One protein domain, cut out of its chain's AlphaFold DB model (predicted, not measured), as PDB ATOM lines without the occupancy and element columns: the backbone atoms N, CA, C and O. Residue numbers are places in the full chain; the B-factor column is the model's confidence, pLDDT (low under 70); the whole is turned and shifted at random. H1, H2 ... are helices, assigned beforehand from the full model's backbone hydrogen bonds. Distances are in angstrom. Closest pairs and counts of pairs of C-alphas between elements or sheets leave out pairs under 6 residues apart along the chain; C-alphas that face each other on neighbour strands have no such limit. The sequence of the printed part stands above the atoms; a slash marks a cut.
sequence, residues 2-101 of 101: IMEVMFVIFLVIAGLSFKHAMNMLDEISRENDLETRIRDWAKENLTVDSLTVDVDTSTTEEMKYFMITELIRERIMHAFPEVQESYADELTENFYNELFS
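This is residues 2 to 101 of the 101 residues of an uncharacterized protein of Clostridiaceae bacterium OF09-1 (UniProt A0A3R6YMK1). One very long helix, H1, sticks out as an arm with its residues 2 to 33 from a small compact head, in which H3 and H4 cross and pack on each other, with the last part of H1 near them and the short H2 beside H3. The arm makes the length: the C-alphas span 83 by 23 by 23 A, while the 68 residues without it span 37 by 22 by 20 A. The printed part has 100 residues with four named helices, H1, H2, H3 and H4 along the chain, and no named strand, an all-helix domain. The whole is extended, with a radius of gyration of the C-alphas of 22.6 A.

Find C-alpha 2 at (237.928, 175.645, 253.883); from there H1, residues 2 to 45, runs 64.6 A to C-alpha 45 at (212.777, 235.085, 255.594). H2 follows at residues 48 to 51. H3, residues 61 to 79, is 26.8 A long. H4, residues 85 to 100, runs 22.3 A to C-alpha 100 at (202.233, 232.369, 244.753).

Look first at Arg 73 and Thr 92, the closest C-alphas of H3 and H4, 5.5 A apart: these helices touch at a steep tilt of 54 degrees, opposite ways. H2 and H3 only just touch, with 3 pairs of C-alphas within 8 A, the closest being Leu 51 and Ile 68 at 5.9 A; H3 does this with residues 68 to 72 alone. H1 and H3 are close but not clearly touching, the C-alphas of Ile 38 and Ile 76 being 7.8 A apart. H1 and H4 are near each other. Every O i to N i+4 pair is within hydrogen-bond range in H3 and H4, and 39 of 40 in H1; H2 is too short for such a pair.

The two C-alphas farthest apart, Ile 2 and Ser 58, stand 82.6 A from each other. The printed part has no cut, and no link is long. Mean pLDDT of the printed part is 87.9; look for values under 70 at residues 24 to 31.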
ATOM      1  N   ILE A   2     238.615 174.798 254.897       82.44
ATOM      2  CA  ILE A   2     237.928 175.645 253.883       82.44
ATOM      3  C   ILE A   2     236.765 176.475 254.467       82.44
ATOM      4  O   ILE A   2     236.683 177.670 254.204       82.44
ATOM      5  N   MET A   3     235.900 175.882 255.304       87.31
ATOM      6  CA  MET A   3     234.772 176.615 255.913       87.31
ATOM      7  C   MET A   3     235.208 177.760 256.834       87.31
ATOM      8  O   MET A   3     234.546 178.788 256.887       87.31
ATOM      9  N   GLU A   4     236.331 177.601 257.528       89.19
ATOM     10  CA  GLU A   4     236.879 178.621 258.427       89.19
ATOM     11  C   GLU A   4     237.398 179.830 257.640       89.19
ATOM     12  O   GLU A   4     237.116 180.971 257.991       89.19
ATOM     13  N   VAL A   5     238.054 179.584 256.502       91.81
ATOM     14  CA  VAL A   5     238.487 180.645 255.582       91.81
ATOM     15  C   VAL A   5     237.283 181.385 254.993       91.81
ATOM     16  O   VAL A   5     237.279 182.613 254.963       91.81
ATOM     17  N   MET A   6     236.229 180.669 254.581       88.62
ATOM     18  CA  MET A   6     234.999 181.309 254.094       88.62
ATOM     19  C   MET A   6     234.303 182.128 255.185       88.62
ATOM     20  O   MET A   6     233.851 183.238 254.919       88.62
ATOM     21  N   PHE A   7     234.265 181.620 256.418       89.69
ATOM     22  CA  PHE A   7     233.685 182.323 257.560       89.69
ATOM     23  C   PHE A   7     234.388 183.660 257.832       89.69
ATOM     24  O   PHE A   7     233.724 184.681 258.000       89.69
ATOM     25  N   VAL A   8     235.723 183.692 257.782       91.62
ATOM     26  CA  VAL A   8     236.495 184.935 257.957       91.62
ATOM     27  C   VAL A   8     236.235 185.928 256.819       91.62
ATOM     28  O   VAL A   8     236.088 187.121 257.077       91.62
ATOM     29  N   ILE A   9     236.103 185.460 255.572       90.00
ATOM     30  CA  ILE A   9     235.752 186.324 254.432       90.00
ATOM     31  C   ILE A   9     234.378 186.976 254.644       90.00
ATOM     32  O   ILE A   9     234.235 188.180 254.426       90.00
ATOM     33  N   PHE A  10     233.384 186.225 255.130       90.56
ATOM     34  CA  PHE A  10     232.067 186.784 255.450       90.56
ATOM     35  C   PHE A  10     232.132 187.859 256.540       90.56
ATOM     36  O   PHE A  10     231.452 188.873 256.411       90.56
ATOM     37  N   LEU A  11     232.969 187.692 257.570       89.06
ATOM     38  CA  LEU A  11     233.145 188.705 258.618       89.06
ATOM     39  C   LEU A  11     233.769 190.001 258.083       89.06
ATOM     40  O   LEU A  11     233.336 191.091 258.460       89.06
ATOM     41  N   VAL A  12     234.745 189.900 257.176       89.62
ATOM     42  CA  VAL A  12     235.361 191.075 256.536       89.62
ATOM     43  C   VAL A  12     234.346 191.813 255.664       89.62
ATOM     44  O   VAL A  12     234.214 193.032 255.777       89.62
ATOM     45  N   ILE A  13     233.585 191.088 254.838       87.38
ATOM     46  CA  ILE A  13     232.541 191.682 253.989       87.38
ATOM     47  C   ILE A  13     231.444 192.313 254.854       87.38
ATOM     48  O   ILE A  13     231.040 193.437 254.579       87.38
ATOM     49  N   ALA A  14     231.007 191.653 255.929       84.88
ATOM     50  CA  ALA A  14     230.008 192.199 256.848       84.88
ATOM     51  C   ALA A  14     230.469 193.520 257.487       84.88
ATOM     52  O   ALA A  14     229.700 194.479 257.526       84.88
ATOM     53  N   GLY A  15     231.730 193.605 257.927       87.12
ATOM     54  CA  GLY A  15     232.296 194.837 258.482       87.12
ATOM     55  C   GLY A  15     232.394 195.975 257.459       87.12
ATOM     56  O   GLY A  15     232.053 197.117 257.770       87.12
ATOM     57  N   LEU A  16     232.810 195.671 256.225       81.00
ATOM     58  CA  LEU A  16     232.871 196.652 255.137       81.00
ATOM     59  C   LEU A  16     231.474 197.145 254.730       81.00
ATOM     60  O   LEU A  16     231.272 198.352 254.600       81.00
ATOM     61  N   SER A  17     230.502 196.238 254.603       79.25
ATOM     62  CA  SER A  17     229.109 196.571 254.288       79.25
ATOM     63  C   SER A  17     228.465 197.429 255.373       79.25
ATOM     64  O   SER A  17     227.775 198.395 255.056       79.25
ATOM     65  N   PHE A  18     228.730 197.134 256.649       80.75
ATOM     66  CA  PHE A  18     228.207 197.928 257.761       80.75
ATOM     67  C   PHE A  18     228.770 199.354 257.759       80.75
ATOM     68  O   PHE A  18     228.022 200.313 257.928       80.75
ATOM     69  N   LYS A  19     230.074 199.513 257.492       77.50
ATOM     70  CA  LYS A  19     230.698 200.837 257.349       77.50
ATOM     71  C   LYS A  19     230.091 201.632 256.189       77.50
ATOM     72  O   LYS A  19     229.842 202.822 256.338       77.50
ATOM     73  N   HIS A  20     229.851 200.988 255.048       74.25
ATOM     74  CA  HIS A  20     229.281 201.658 253.880       74.25
ATOM     75  C   HIS A  20     227.830 202.098 254.118       74.25
ATOM     76  O   HIS A  20     227.483 203.241 253.836       74.25
ATOM     77  N   ALA A  21     227.017 201.231 254.729       72.25
ATOM     78  CA  ALA A  21     225.651 201.566 255.117       72.25
ATOM     79  C   ALA A  21     225.609 202.737 256.110       72.25
ATOM     80  O   ALA A  21     224.795 203.641 255.958       72.25
ATOM     81  N   MET A  22     226.514 202.759 257.092       73.69
ATOM     82  CA  MET A  22     226.564 203.836 258.082       73.69
ATOM     83  C   MET A  22     226.965 205.185 257.469       73.69
ATOM     84  O   MET A  22     226.408 206.204 257.856       73.69
ATOM     85  N   ASN A  23     227.859 205.194 256.473       71.25
ATOM     86  CA  ASN A  23     228.192 206.408 255.723       71.25
ATOM     87  C   ASN A  23     227.002 206.928 254.901       71.25
ATOM     88  O   ASN A  23     226.747 208.126 254.921       71.25
ATOM     89  N   MET A  24     226.255 206.041 254.231       68.38
ATOM     90  CA  MET A  24     225.023 206.428 253.524       68.38
ATOM     91  C   MET A  24     223.986 207.024 254.481       68.38
ATOM     92  O   MET A  24     223.353 208.019 254.159       68.38
ATOM     93  N   LEU A  25     223.812 206.427 255.664       68.81
ATOM     94  CA  LEU A  25     222.902 206.946 256.686       68.81
ATOM     95  C   LEU A  25     223.324 208.332 257.202       68.81
ATOM     96  O   LEU A  25     222.455 209.180 257.388       68.81
ATOM     97  N   ASP A  26     224.623 208.577 257.414       68.00
ATOM     98  CA  ASP A  26     225.131 209.894 257.841       68.00
ATOM     99  C   ASP A  26     224.933 210.961 256.753       68.00
ATOM    100  O   ASP A  26     224.502 212.073 257.050       68.00
ATOM    101  N   GLU A  27     225.182 210.616 255.488       62.56
ATOM    102  CA  GLU A  27     224.964 211.499 254.335       62.56
ATOM    103  C   GLU A  27     223.484 211.876 254.184       62.56
ATOM    104  O   GLU A  27     223.156 213.060 254.157       62.56
ATOM    105  N   ILE A  28     222.583 210.887 254.233       60.38
ATOM    106  CA  ILE A  28     221.128 211.108 254.213       60.38
ATOM    107  C   ILE A  28     220.684 211.961 255.408       60.38
ATOM    108  O   ILE A  28     219.814 212.822 255.276       60.38
ATOM    109  N   SER A  29     221.254 211.740 256.595       65.12
ATOM    110  CA  SER A  29     220.910 212.536 257.777       65.12
ATOM    111  C   SER A  29     221.344 213.994 257.631       65.12
ATOM    112  O   SER A  29     220.612 214.880 258.065       65.12
ATOM    113  N   ARG A  30     222.515 214.251 257.039       67.38
ATOM    114  CA  ARG A  30     223.026 215.607 256.785       67.38
ATOM    115  C   ARG A  30     222.212 216.336 255.723       67.38
ATOM    116  O   ARG A  30     221.955 217.523 255.882       67.38
ATOM    117  N   GLU A  31     221.805 215.638 254.668       64.06
ATOM    118  CA  GLU A  31     220.959 216.201 253.612       64.06
ATOM    119  C   GLU A  31     219.579 216.594 254.157       64.06
ATOM    120  O   GLU A  31     219.147 217.728 253.968       64.06
ATOM    121  N   ASN A  32     218.943 215.716 254.943       73.00
ATOM    122  CA  ASN A  32     217.677 216.032 255.613       73.00
ATOM    123  C   ASN A  32     217.804 217.197 256.610       73.00
ATOM    124  O   ASN A  32     216.883 218.009 256.730       73.00
ATOM    125  N   ASP A  33     218.925 217.292 257.333       87.19
ATOM    126  CA  ASP A  33     219.195 218.419 258.234       87.19
ATOM    127  C   ASP A  33     219.319 219.736 257.458       87.19
ATOM    128  O   ASP A  33     218.705 220.737 257.833       87.19
ATOM    129  N   LEU A  34     220.049 219.729 256.336       88.31
ATOM    130  CA  LEU A  34     220.186 220.897 255.470       88.31
ATOM    131  C   LEU A  34     218.834 221.322 254.885       88.31
ATOM    132  O   LEU A  34     218.481 222.495 254.993       88.31
ATOM    133  N   GLU A  35     218.056 220.389 254.331       89.50
ATOM    134  CA  GLU A  35     216.726 220.692 253.789       89.50
ATOM    135  C   GLU A  35     215.813 221.294 254.869       89.50
ATOM    136  O   GLU A  35     215.175 222.324 254.648       89.50
ATOM    137  N   THR A  36     215.787 220.696 256.064       91.38
ATOM    138  CA  THR A  36     214.962 221.181 257.182       91.38
ATOM    139  C   THR A  36     215.358 222.599 257.582       91.38
ATOM    140  O   THR A  36     214.497 223.474 257.692       91.38
ATOM    141  N   ARG A  37     216.663 222.862 257.729       93.75
ATOM    142  CA  ARG A  37     217.193 224.195 258.053       93.75
ATOM    143  C   ARG A  37     216.817 225.232 256.997       93.75
ATOM    144  O   ARG A  37     216.416 226.335 257.367       93.75
ATOM    145  N   ILE A  38     216.924 224.892 255.712       94.88
ATOM    146  CA  ILE A  38     216.540 225.779 254.606       94.88
ATOM    147  C   ILE A  38     215.048 226.099 254.680       94.88
ATOM    148  O   ILE A  38     214.674 227.266 254.606       94.88
ATOM    149  N   ARG A  39     214.192 225.088 254.870       92.69
ATOM    150  CA  ARG A  39     212.736 225.279 254.951       92.69
ATOM    151  C   ARG A  39     212.319 226.124 256.146       92.69
ATOM    152  O   ARG A  39     211.452 226.982 256.002       92.69
ATOM    153  N   ASP A  40     212.904 225.896 257.314       93.62
ATOM    154  CA  ASP A  40     212.567 226.673 258.508       93.62
ATOM    155  C   ASP A  40     213.038 228.121 258.385       93.62
ATOM    156  O   ASP A  40     212.269 229.041 258.661       93.62
ATOM    157  N   TRP A  41     214.245 228.339 257.859       95.88
ATOM    158  CA  TRP A  41     214.725 229.682 257.546       95.88
ATOM    159  C   TRP A  41     213.840 230.377 256.498       95.88
ATOM    160  O   TRP A  41     213.495 231.548 256.663       95.88
ATOM    161  N   ALA A  42     213.415 229.663 255.452       94.00
ATOM    162  CA  ALA A  42     212.580 230.208 254.384       94.00
ATOM    163  C   ALA A  42     211.222 230.701 254.902       94.00
ATOM    164  O   ALA A  42     210.804 231.795 254.535       94.00
ATOM    165  N   LYS A  43     210.565 229.972 255.814       91.19
ATOM    166  CA  LYS A  43     209.289 230.409 256.422       91.19
ATOM    167  C   LYS A  43     209.390 231.774 257.105       91.19
ATOM    168  O   LYS A  43     208.418 232.524 257.126       91.19
ATOM    169  N   GLU A  44     210.549 232.084 257.678       91.56
ATOM    170  CA  GLU A  44     210.783 233.336 258.400       91.56
ATOM    171  C   GLU A  44     211.298 234.462 257.486       91.56
ATOM    172  O   GLU A  44     211.030 235.634 257.748       91.56
ATOM    173  N   ASN A  45     212.019 234.123 256.410       92.31
ATOM    174  CA  ASN A  45     212.777 235.085 255.594       92.31
ATOM    175  C   ASN A  45     212.232 235.288 254.169       92.31
ATOM    176  O   ASN A  45     212.562 236.287 253.525       92.31
ATOM    177  N   LEU A  46     211.408 234.365 253.669       93.31
ATOM    178  CA  LEU A  46     210.783 234.396 252.345       93.31
ATOM    179  C   LEU A  46     209.267 234.565 252.490       93.31
ATOM    180  O   LEU A  46     208.477 233.697 252.140       93.31
ATOM    181  N   THR A  47     208.849 235.705 253.040       91.50
ATOM    182  CA  THR A  47     207.426 236.066 253.121       91.50
ATOM    183  C   THR A  47     207.001 236.843 251.881       91.50
ATOM    184  O   THR A  47     207.804 237.610 251.343       91.50
ATOM    185  N   VAL A  48     205.739 236.692 251.458       90.56
ATOM    186  CA  VAL A  48     205.172 237.402 250.293       90.56
ATOM    187  C   VAL A  48     205.457 238.902 250.380       90.56
ATOM    188  O   VAL A  48     206.052 239.457 249.462       90.56
ATOM    189  N   ASP A  49     205.167 239.521 251.526       88.38
ATOM    190  CA  ASP A  49     205.402 240.951 251.753       88.38
ATOM    191  C   ASP A  49     206.873 241.347 251.548       88.38
ATOM    192  O   ASP A  49     207.169 242.373 250.935       88.38
ATOM    193  N   SER A  50     207.814 240.525 252.028       89.38
ATOM    194  CA  SER A  50     209.253 240.794 251.897       89.38
ATOM    195  C   SER A  50     209.796 240.603 250.481       89.38
ATOM    196  O   SER A  50     210.886 241.095 250.181       89.38
ATOM    197  N   LEU A  51     209.081 239.848 249.647       90.19
ATOM    198  CA  LEU A  51     209.463 239.517 248.275       90.19
ATOM    199  C   LEU A  51     208.810 240.455 247.258       90.19
ATOM    200  O   LEU A  51     209.341 240.640 246.169       90.19
ATOM    201  N   THR A  52     207.685 241.081 247.611       89.12
ATOM    202  CA  THR A  52     206.963 242.014 246.736       89.12
ATOM    203  C   THR A  52     207.244 243.485 247.031       89.12
ATOM    204  O   THR A  52     206.603 244.341 246.432       89.12
ATOM    205  N   VAL A  53     208.177 243.807 247.937       86.38
ATOM    206  CA  VAL A  53     208.480 245.197 248.343       86.38
ATOM    207  C   VAL A  53     208.822 246.102 247.154       86.38
ATOM    208  O   VAL A  53     208.383 247.249 247.118       86.38
ATOM    209  N   ASP A  54     209.542 245.565 246.168       81.44
ATOM    210  CA  ASP A  54     209.976 246.294 244.970       81.44
ATOM    211  C   ASP A  54     209.061 246.050 243.752       81.44
ATOM    212  O   ASP A  54     209.333 246.519 242.645       81.44
ATOM    213  N   VAL A  55     207.954 245.319 243.931       85.06
ATOM    214  CA  VAL A  55     207.008 244.988 242.861       85.06
ATOM    215  C   VAL A  55     205.868 246.007 242.852       85.06
ATOM    216  O   VAL A  55     204.942 245.929 243.657       85.06
ATOM    217  N   ASP A  56     205.897 246.944 241.903       84.50
ATOM    218  CA  ASP A  56     204.758 247.839 241.658       84.50
ATOM    219  C   ASP A  56     203.615 247.123 240.908       84.50
ATOM    220  O   ASP A  56     203.811 246.170 240.158       84.50
ATOM    221  N   THR A  57     202.407 247.652 241.052       77.75
ATOM    222  CA  THR A  57     201.185 247.299 240.321       77.75
ATOM    223  C   THR A  57     201.293 247.412 238.799       77.75
ATOM    224  O   THR A  57     200.510 246.781 238.092       77.75
ATOM    225  N   SER A  58     202.239 248.196 238.271       86.06
ATOM    226  CA  SER A  58     202.504 248.282 236.827       86.06
ATOM    227  C   SER A  58     203.480 247.225 236.305       86.06
ATOM    228  O   SER A  58     203.700 247.142 235.095       86.06
ATOM    229  N   THR A  59     204.109 246.458 237.196       87.44
ATOM    230  CA  THR A  59     205.055 245.401 236.834       87.44
ATOM    231  C   THR A  59     204.307 244.253 236.167       87.44
ATOM    232  O   THR A  59     203.295 243.784 236.680       87.44
ATOM    233  N   THR A  60     204.798 243.790 235.015       91.25
ATOM    234  CA  THR A  60     204.194 242.636 234.336       91.25
ATOM    235  C   THR A  60     204.419 241.355 235.133       91.25
ATOM    236  O   THR A  60     205.401 241.238 235.865       91.25
ATOM    237  N   GLU A  61     203.544 240.364 234.962       88.06
ATOM    238  CA  GLU A  61     203.680 239.083 235.666       88.06
ATOM    239  C   GLU A  61     205.011 238.380 235.345       88.06
ATOM    240  O   GLU A  61     205.636 237.840 236.255       88.06
ATOM    241  N   GLU A  62     205.520 238.453 234.104       90.25
ATOM    242  CA  GLU A  62     206.837 237.871 233.792       90.25
ATOM    243  C   GLU A  62     207.980 238.579 234.534       90.25
ATOM    244  O   GLU A  62     208.908 237.928 235.013       90.25
ATOM    245  N   MET A  63     207.914 239.908 234.653       92.38
ATOM    246  CA  MET A  63     208.933 240.681 235.364       92.38
ATOM    247  C   MET A  63     208.856 240.429 236.871       92.38
ATOM    248  O   MET A  63     209.883 240.289 237.528       92.38
ATOM    249  N   LYS A  64     207.642 240.327 237.417       91.88
ATOM    250  CA  LYS A  64     207.410 239.974 238.818       91.88
ATOM    251  C   LYS A  64     207.992 238.601 239.141       91.88
ATOM    252  O   LYS A  64     208.712 238.490 240.128       91.88
ATOM    253  N   TYR A  65     207.726 237.596 238.307       93.81
ATOM    254  CA  TYR A  65     208.321 236.269 238.453       93.81
ATOM    255  C   TYR A  65     209.848 236.365 238.498       93.81
ATOM    256  O   TYR A  65     210.436 235.945 239.487       93.81
ATOM    257  N   PHE A  66     210.470 237.010 237.504       94.12
ATOM    258  CA  PHE A  66     211.929 237.140 237.430       94.12
ATOM    259  C   PHE A  66     212.539 237.840 238.654       94.12
ATOM    260  O   PHE A  66     213.529 237.374 239.206       94.12
ATOM    261  N   MET A  67     211.949 238.951 239.104       93.62
ATOM    262  CA  MET A  67     212.466 239.690 240.261       93.62
ATOM    263  C   MET A  67     212.346 238.888 241.558       93.62
ATOM    264  O   MET A  67     213.263 238.900 242.376       93.62
ATOM    265  N   ILE A  68     211.222 238.196 241.757       94.75
ATOM    266  CA  ILE A  68     210.988 237.426 242.978       94.75
ATOM    267  C   ILE A  68     211.875 236.179 243.005       94.75
ATOM    268  O   ILE A  68     212.463 235.894 244.047       94.75
ATOM    269  N   THR A  69     211.994 235.441 241.898       95.25
ATOM    270  CA  THR A  69     212.837 234.239 241.851       95.25
ATOM    271  C   THR A  69     214.312 234.581 242.025       95.25
ATOM    272  O   THR A  69     214.980 233.937 242.830       95.25
ATOM    273  N   GLU A  70     214.809 235.648 241.394       95.12
ATOM    274  CA  GLU A  70     216.188 236.111 241.601       95.12
ATOM    275  C   GLU A  70     216.443 236.482 243.071       95.12
ATOM    276  O   GLU A  70     217.444 236.075 243.659       95.12
ATOM    277  N   LEU A  71     215.499 237.185 243.705       95.31
ATOM    278  CA  LEU A  71     215.611 237.577 245.108       95.31
ATOM    279  C   LEU A  71     215.577 236.372 246.060       95.31
ATOM    280  O   LEU A  71     216.349 236.321 247.018       95.31
ATOM    281  N   ILE A  72     214.697 235.396 245.817       95.75
ATOM    282  CA  ILE A  72     214.660 234.140 246.583       95.75
ATOM    283  C   ILE A  72     216.013 233.432 246.462       95.75
ATOM    284  O   ILE A  72     216.616 233.079 247.480       95.75
ATOM    285  N   ARG A  73     216.506 233.274 245.232       96.50
ATOM    286  CA  ARG A  73     217.767 232.605 244.924       96.50
ATOM    287  C   ARG A  73     218.949 233.265 245.622       96.50
ATOM    288  O   ARG A  73     219.716 232.584 246.302       96.50
ATOM    289  N   GLU A  74     219.072 234.585 245.505       95.44
ATOM    290  CA  GLU A  74     220.141 235.358 246.140       95.44
ATOM    291  C   GLU A  74     220.120 235.173 247.659       95.44
ATOM    292  O   GLU A  74     221.150 234.866 248.266       95.44
ATOM    293  N   ARG A  75     218.944 235.290 248.289       95.62
ATOM    294  CA  ARG A  75     218.830 235.142 249.745       95.62
ATOM    295  C   ARG A  75     219.165 233.721 250.207       95.62
ATOM    296  O   ARG A  75     219.831 233.581 251.230       95.62
ATOM    297  N   ILE A  76     218.758 232.683 249.466       96.00
ATOM    298  CA  ILE A  76     219.108 231.284 249.771       96.00
ATOM    299  C   ILE A  76     220.619 231.076 249.667       96.00
ATOM    300  O   ILE A  76     221.227 230.591 250.618       96.00
ATOM    301  N   MET A  77     221.236 231.476 248.552       95.25
ATOM    302  CA  MET A  77     222.678 231.305 248.343       95.25
ATOM    303  C   MET A  77     223.513 232.110 249.344       95.25
ATOM    304  O   MET A  77     224.605 231.690 249.722       95.25
ATOM    305  N   HIS A  78     223.001 233.252 249.807       95.75
ATOM    306  CA  HIS A  78     223.641 234.039 250.853       95.75
ATOM    307  C   HIS A  78     223.497 233.398 252.245       95.75
ATOM    308  O   HIS A  78     224.448 233.400 253.025       95.75
ATOM    309  N   ALA A  79     222.321 232.858 252.583       94.81
ATOM    310  CA  ALA A  79     222.068 232.226 253.880       94.81
ATOM    311  C   ALA A  79     222.717 230.837 254.013       94.81
ATOM    312  O   ALA A  79     223.123 230.458 255.112       94.81
ATOM    313  N   PHE A  80     222.849 230.112 252.901       95.50
ATOM    314  CA  PHE A  80     223.412 228.767 252.832       95.50
ATOM    315  C   PHE A  80     224.464 228.677 251.715       95.50
ATOM    316  O   PHE A  80     224.187 228.116 250.651       95.50
ATOM    317  N   PRO A  81     225.688 229.194 251.930       92.75
ATOM    318  CA  PRO A  81     226.765 229.143 250.935       92.75
ATOM    319  C   PRO A  81     227.179 227.719 250.532       92.75
ATOM    320  O   PRO A  81     227.855 227.531 249.523       92.75
ATOM    321  N   GLU A  82     226.819 226.714 251.336       90.44
ATOM    322  CA  GLU A  82     227.009 225.293 251.043       90.44
ATOM    323  C   GLU A  82     226.042 224.728 249.986       90.44
ATOM    324  O   GLU A  82     226.282 223.636 249.466       90.44
ATOM    325  N   VAL A  83     224.957 225.442 249.663       92.94
ATOM    326  CA  VAL A  83     223.976 225.019 248.658       92.94
ATOM    327  C   VAL A  83     224.563 225.178 247.258       92.94
ATOM    328  O   VAL A  83     225.060 226.235 246.873       92.94
ATOM    329  N   GLN A  84     224.480 224.107 246.472       92.44
ATOM    330  CA  GLN A  84     224.884 224.127 245.071       92.44
ATOM    331  C   GLN A  84     223.894 224.936 244.231       92.44
ATOM    332  O   GLN A  84     222.689 224.868 244.448       92.44
ATOM    333  N   GLU A  85     224.409 225.628 243.217       91.12
ATOM    334  CA  GLU A  85     223.637 226.468 242.291       91.12
ATOM    335  C   GLU A  85     222.400 225.757 241.716       91.12
ATOM    336  O   GLU A  85     221.294 226.276 241.820       91.12
ATOM    337  N   SER A  86     222.549 224.518 241.240       93.44
ATOM    338  CA  SER A  86     221.423 223.746 240.696       93.44
ATOM    339  C   SER A  86     220.335 223.428 241.724       93.44
ATOM    340  O   SER A  86     219.170 223.303 241.364       93.44
ATOM    341  N   TYR A  87     220.706 223.271 242.999       93.38
ATOM    342  CA  TYR A  87     219.745 223.028 244.074       93.38
ATOM    343  C   TYR A  87     219.087 224.335 244.536       93.38
ATOM    344  O   TYR A  87     217.897 224.345 244.837       93.38
ATOM    345  N   ALA A  88     219.818 225.456 244.522       94.75
ATOM    346  CA  ALA A  88     219.238 226.778 244.762       94.75
ATOM    347  C   ALA A  88     218.166 227.126 243.718       94.75
ATOM    348  O   ALA A  88     217.123 227.662 244.088       94.75
ATOM    349  N   ASP A  89     218.390 226.785 242.447       95.44
ATOM    350  CA  ASP A  89     217.410 226.992 241.375       95.44
ATOM    351  C   ASP A  89     216.127 226.175 241.631       95.44
ATOM    352  O   ASP A  89     215.022 226.710 241.571       95.44
ATOM    353  N   GLU A  90     216.258 224.899 242.012       95.56
ATOM    354  CA  GLU A  90     215.112 224.048 242.364       95.56
ATOM    355  C   GLU A  90     214.340 224.581 243.583       95.56
ATOM    356  O   GLU A  90     213.110 224.672 243.565       95.56
ATOM    357  N   LEU A  91     215.053 224.964 244.646       95.31
ATOM    358  CA  LEU A  91     214.450 225.553 245.841       95.31
ATOM    359  C   LEU A  91     213.708 226.849 245.510       95.31
ATOM    360  O   LEU A  91     212.617 227.077 246.029       95.31
ATOM    361  N   THR A  92     214.278 227.672 244.634       96.56
ATOM    362  CA  THR A  92     213.688 228.940 244.197       96.56
ATOM    363  C   THR A  92     212.333 228.725 243.539       96.56
ATOM    364  O   THR A  92     211.352 229.349 243.946       96.56
ATOM    365  N   GLU A  93     212.253 227.799 242.584       95.81
ATOM    366  CA  GLU A  93     210.991 227.444 241.929       95.81
ATOM    367  C   GLU A  93     209.974 226.881 242.922       95.81
ATOM    368  O   GLU A  93     208.804 227.264 242.913       95.81
ATOM    369  N   ASN A  94     210.410 225.990 243.813       95.31
ATOM    370  CA  ASN A  94     209.531 225.384 244.808       95.31
ATOM    371  C   ASN A  94     208.930 226.432 245.750       95.31
ATOM    372  O   ASN A  94     207.716 226.443 245.949       95.31
ATOM    373  N   PHE A  95     209.749 227.338 246.293       95.44
ATOM    374  CA  PHE A  95     209.262 228.391 247.181       95.44
ATOM    375  C   PHE A  95     208.405 229.421 246.449       95.44
ATOM    376  O   PHE A  95     207.389 229.843 246.995       95.44
ATOM    377  N   TYR A  96     208.757 229.800 245.218       94.94
ATOM    378  CA  TYR A  96     207.908 230.681 244.416       94.94
ATOM    379  C   TYR A  96     206.516 230.068 244.223       94.94
ATOM    380  O   TYR A  96     205.509 230.716 244.506       94.94
ATOM    381  N   ASN A  97     206.457 228.800 243.808       94.44
ATOM    382  CA  ASN A  97     205.195 228.093 243.622       94.44
ATOM    383  C   ASN A  97     204.425 227.942 244.941       94.44
ATOM    384  O   ASN A  97     203.222 228.150 244.963       94.44
ATOM    385  N   GLU A  98     205.082 227.639 246.059       92.38
ATOM    386  CA  GLU A  98     204.407 227.525 247.360       92.38
ATOM    387  C   GLU A  98     203.789 228.854 247.828       92.38
ATOM    388  O   GLU A  98     202.710 228.864 248.420       92.38
ATOM    389  N   LEU A  99     204.451 229.979 247.548       92.06
ATOM    390  CA  LEU A  99     204.026 231.306 247.997       92.06
ATOM    391  C   LEU A  99     202.994 231.971 247.075       92.06
ATOM    392  O   LEU A  99     202.212 232.795 247.550       92.06
ATOM    393  N   PHE A 100     203.011 231.657 245.776       88.44
ATOM    394  CA  PHE A 100     202.233 232.369 244.753       88.44
ATOM    395  C   PHE A 100     201.306 231.479 243.900       88.44
ATOM    396  O   PHE A 100     200.665 232.013 242.990       88.44
ATOM    397  N   SER A 101     201.221 230.165 244.161       79.25
ATOM    398  CA  SER A 101     200.263 229.254 243.495       79.25
ATOM    399  C   SER A 101     198.821 229.389 243.991       79.25
ATOM    400  O   SER A 101     198.574 229.917 245.097       79.25
TER     401      SER A 101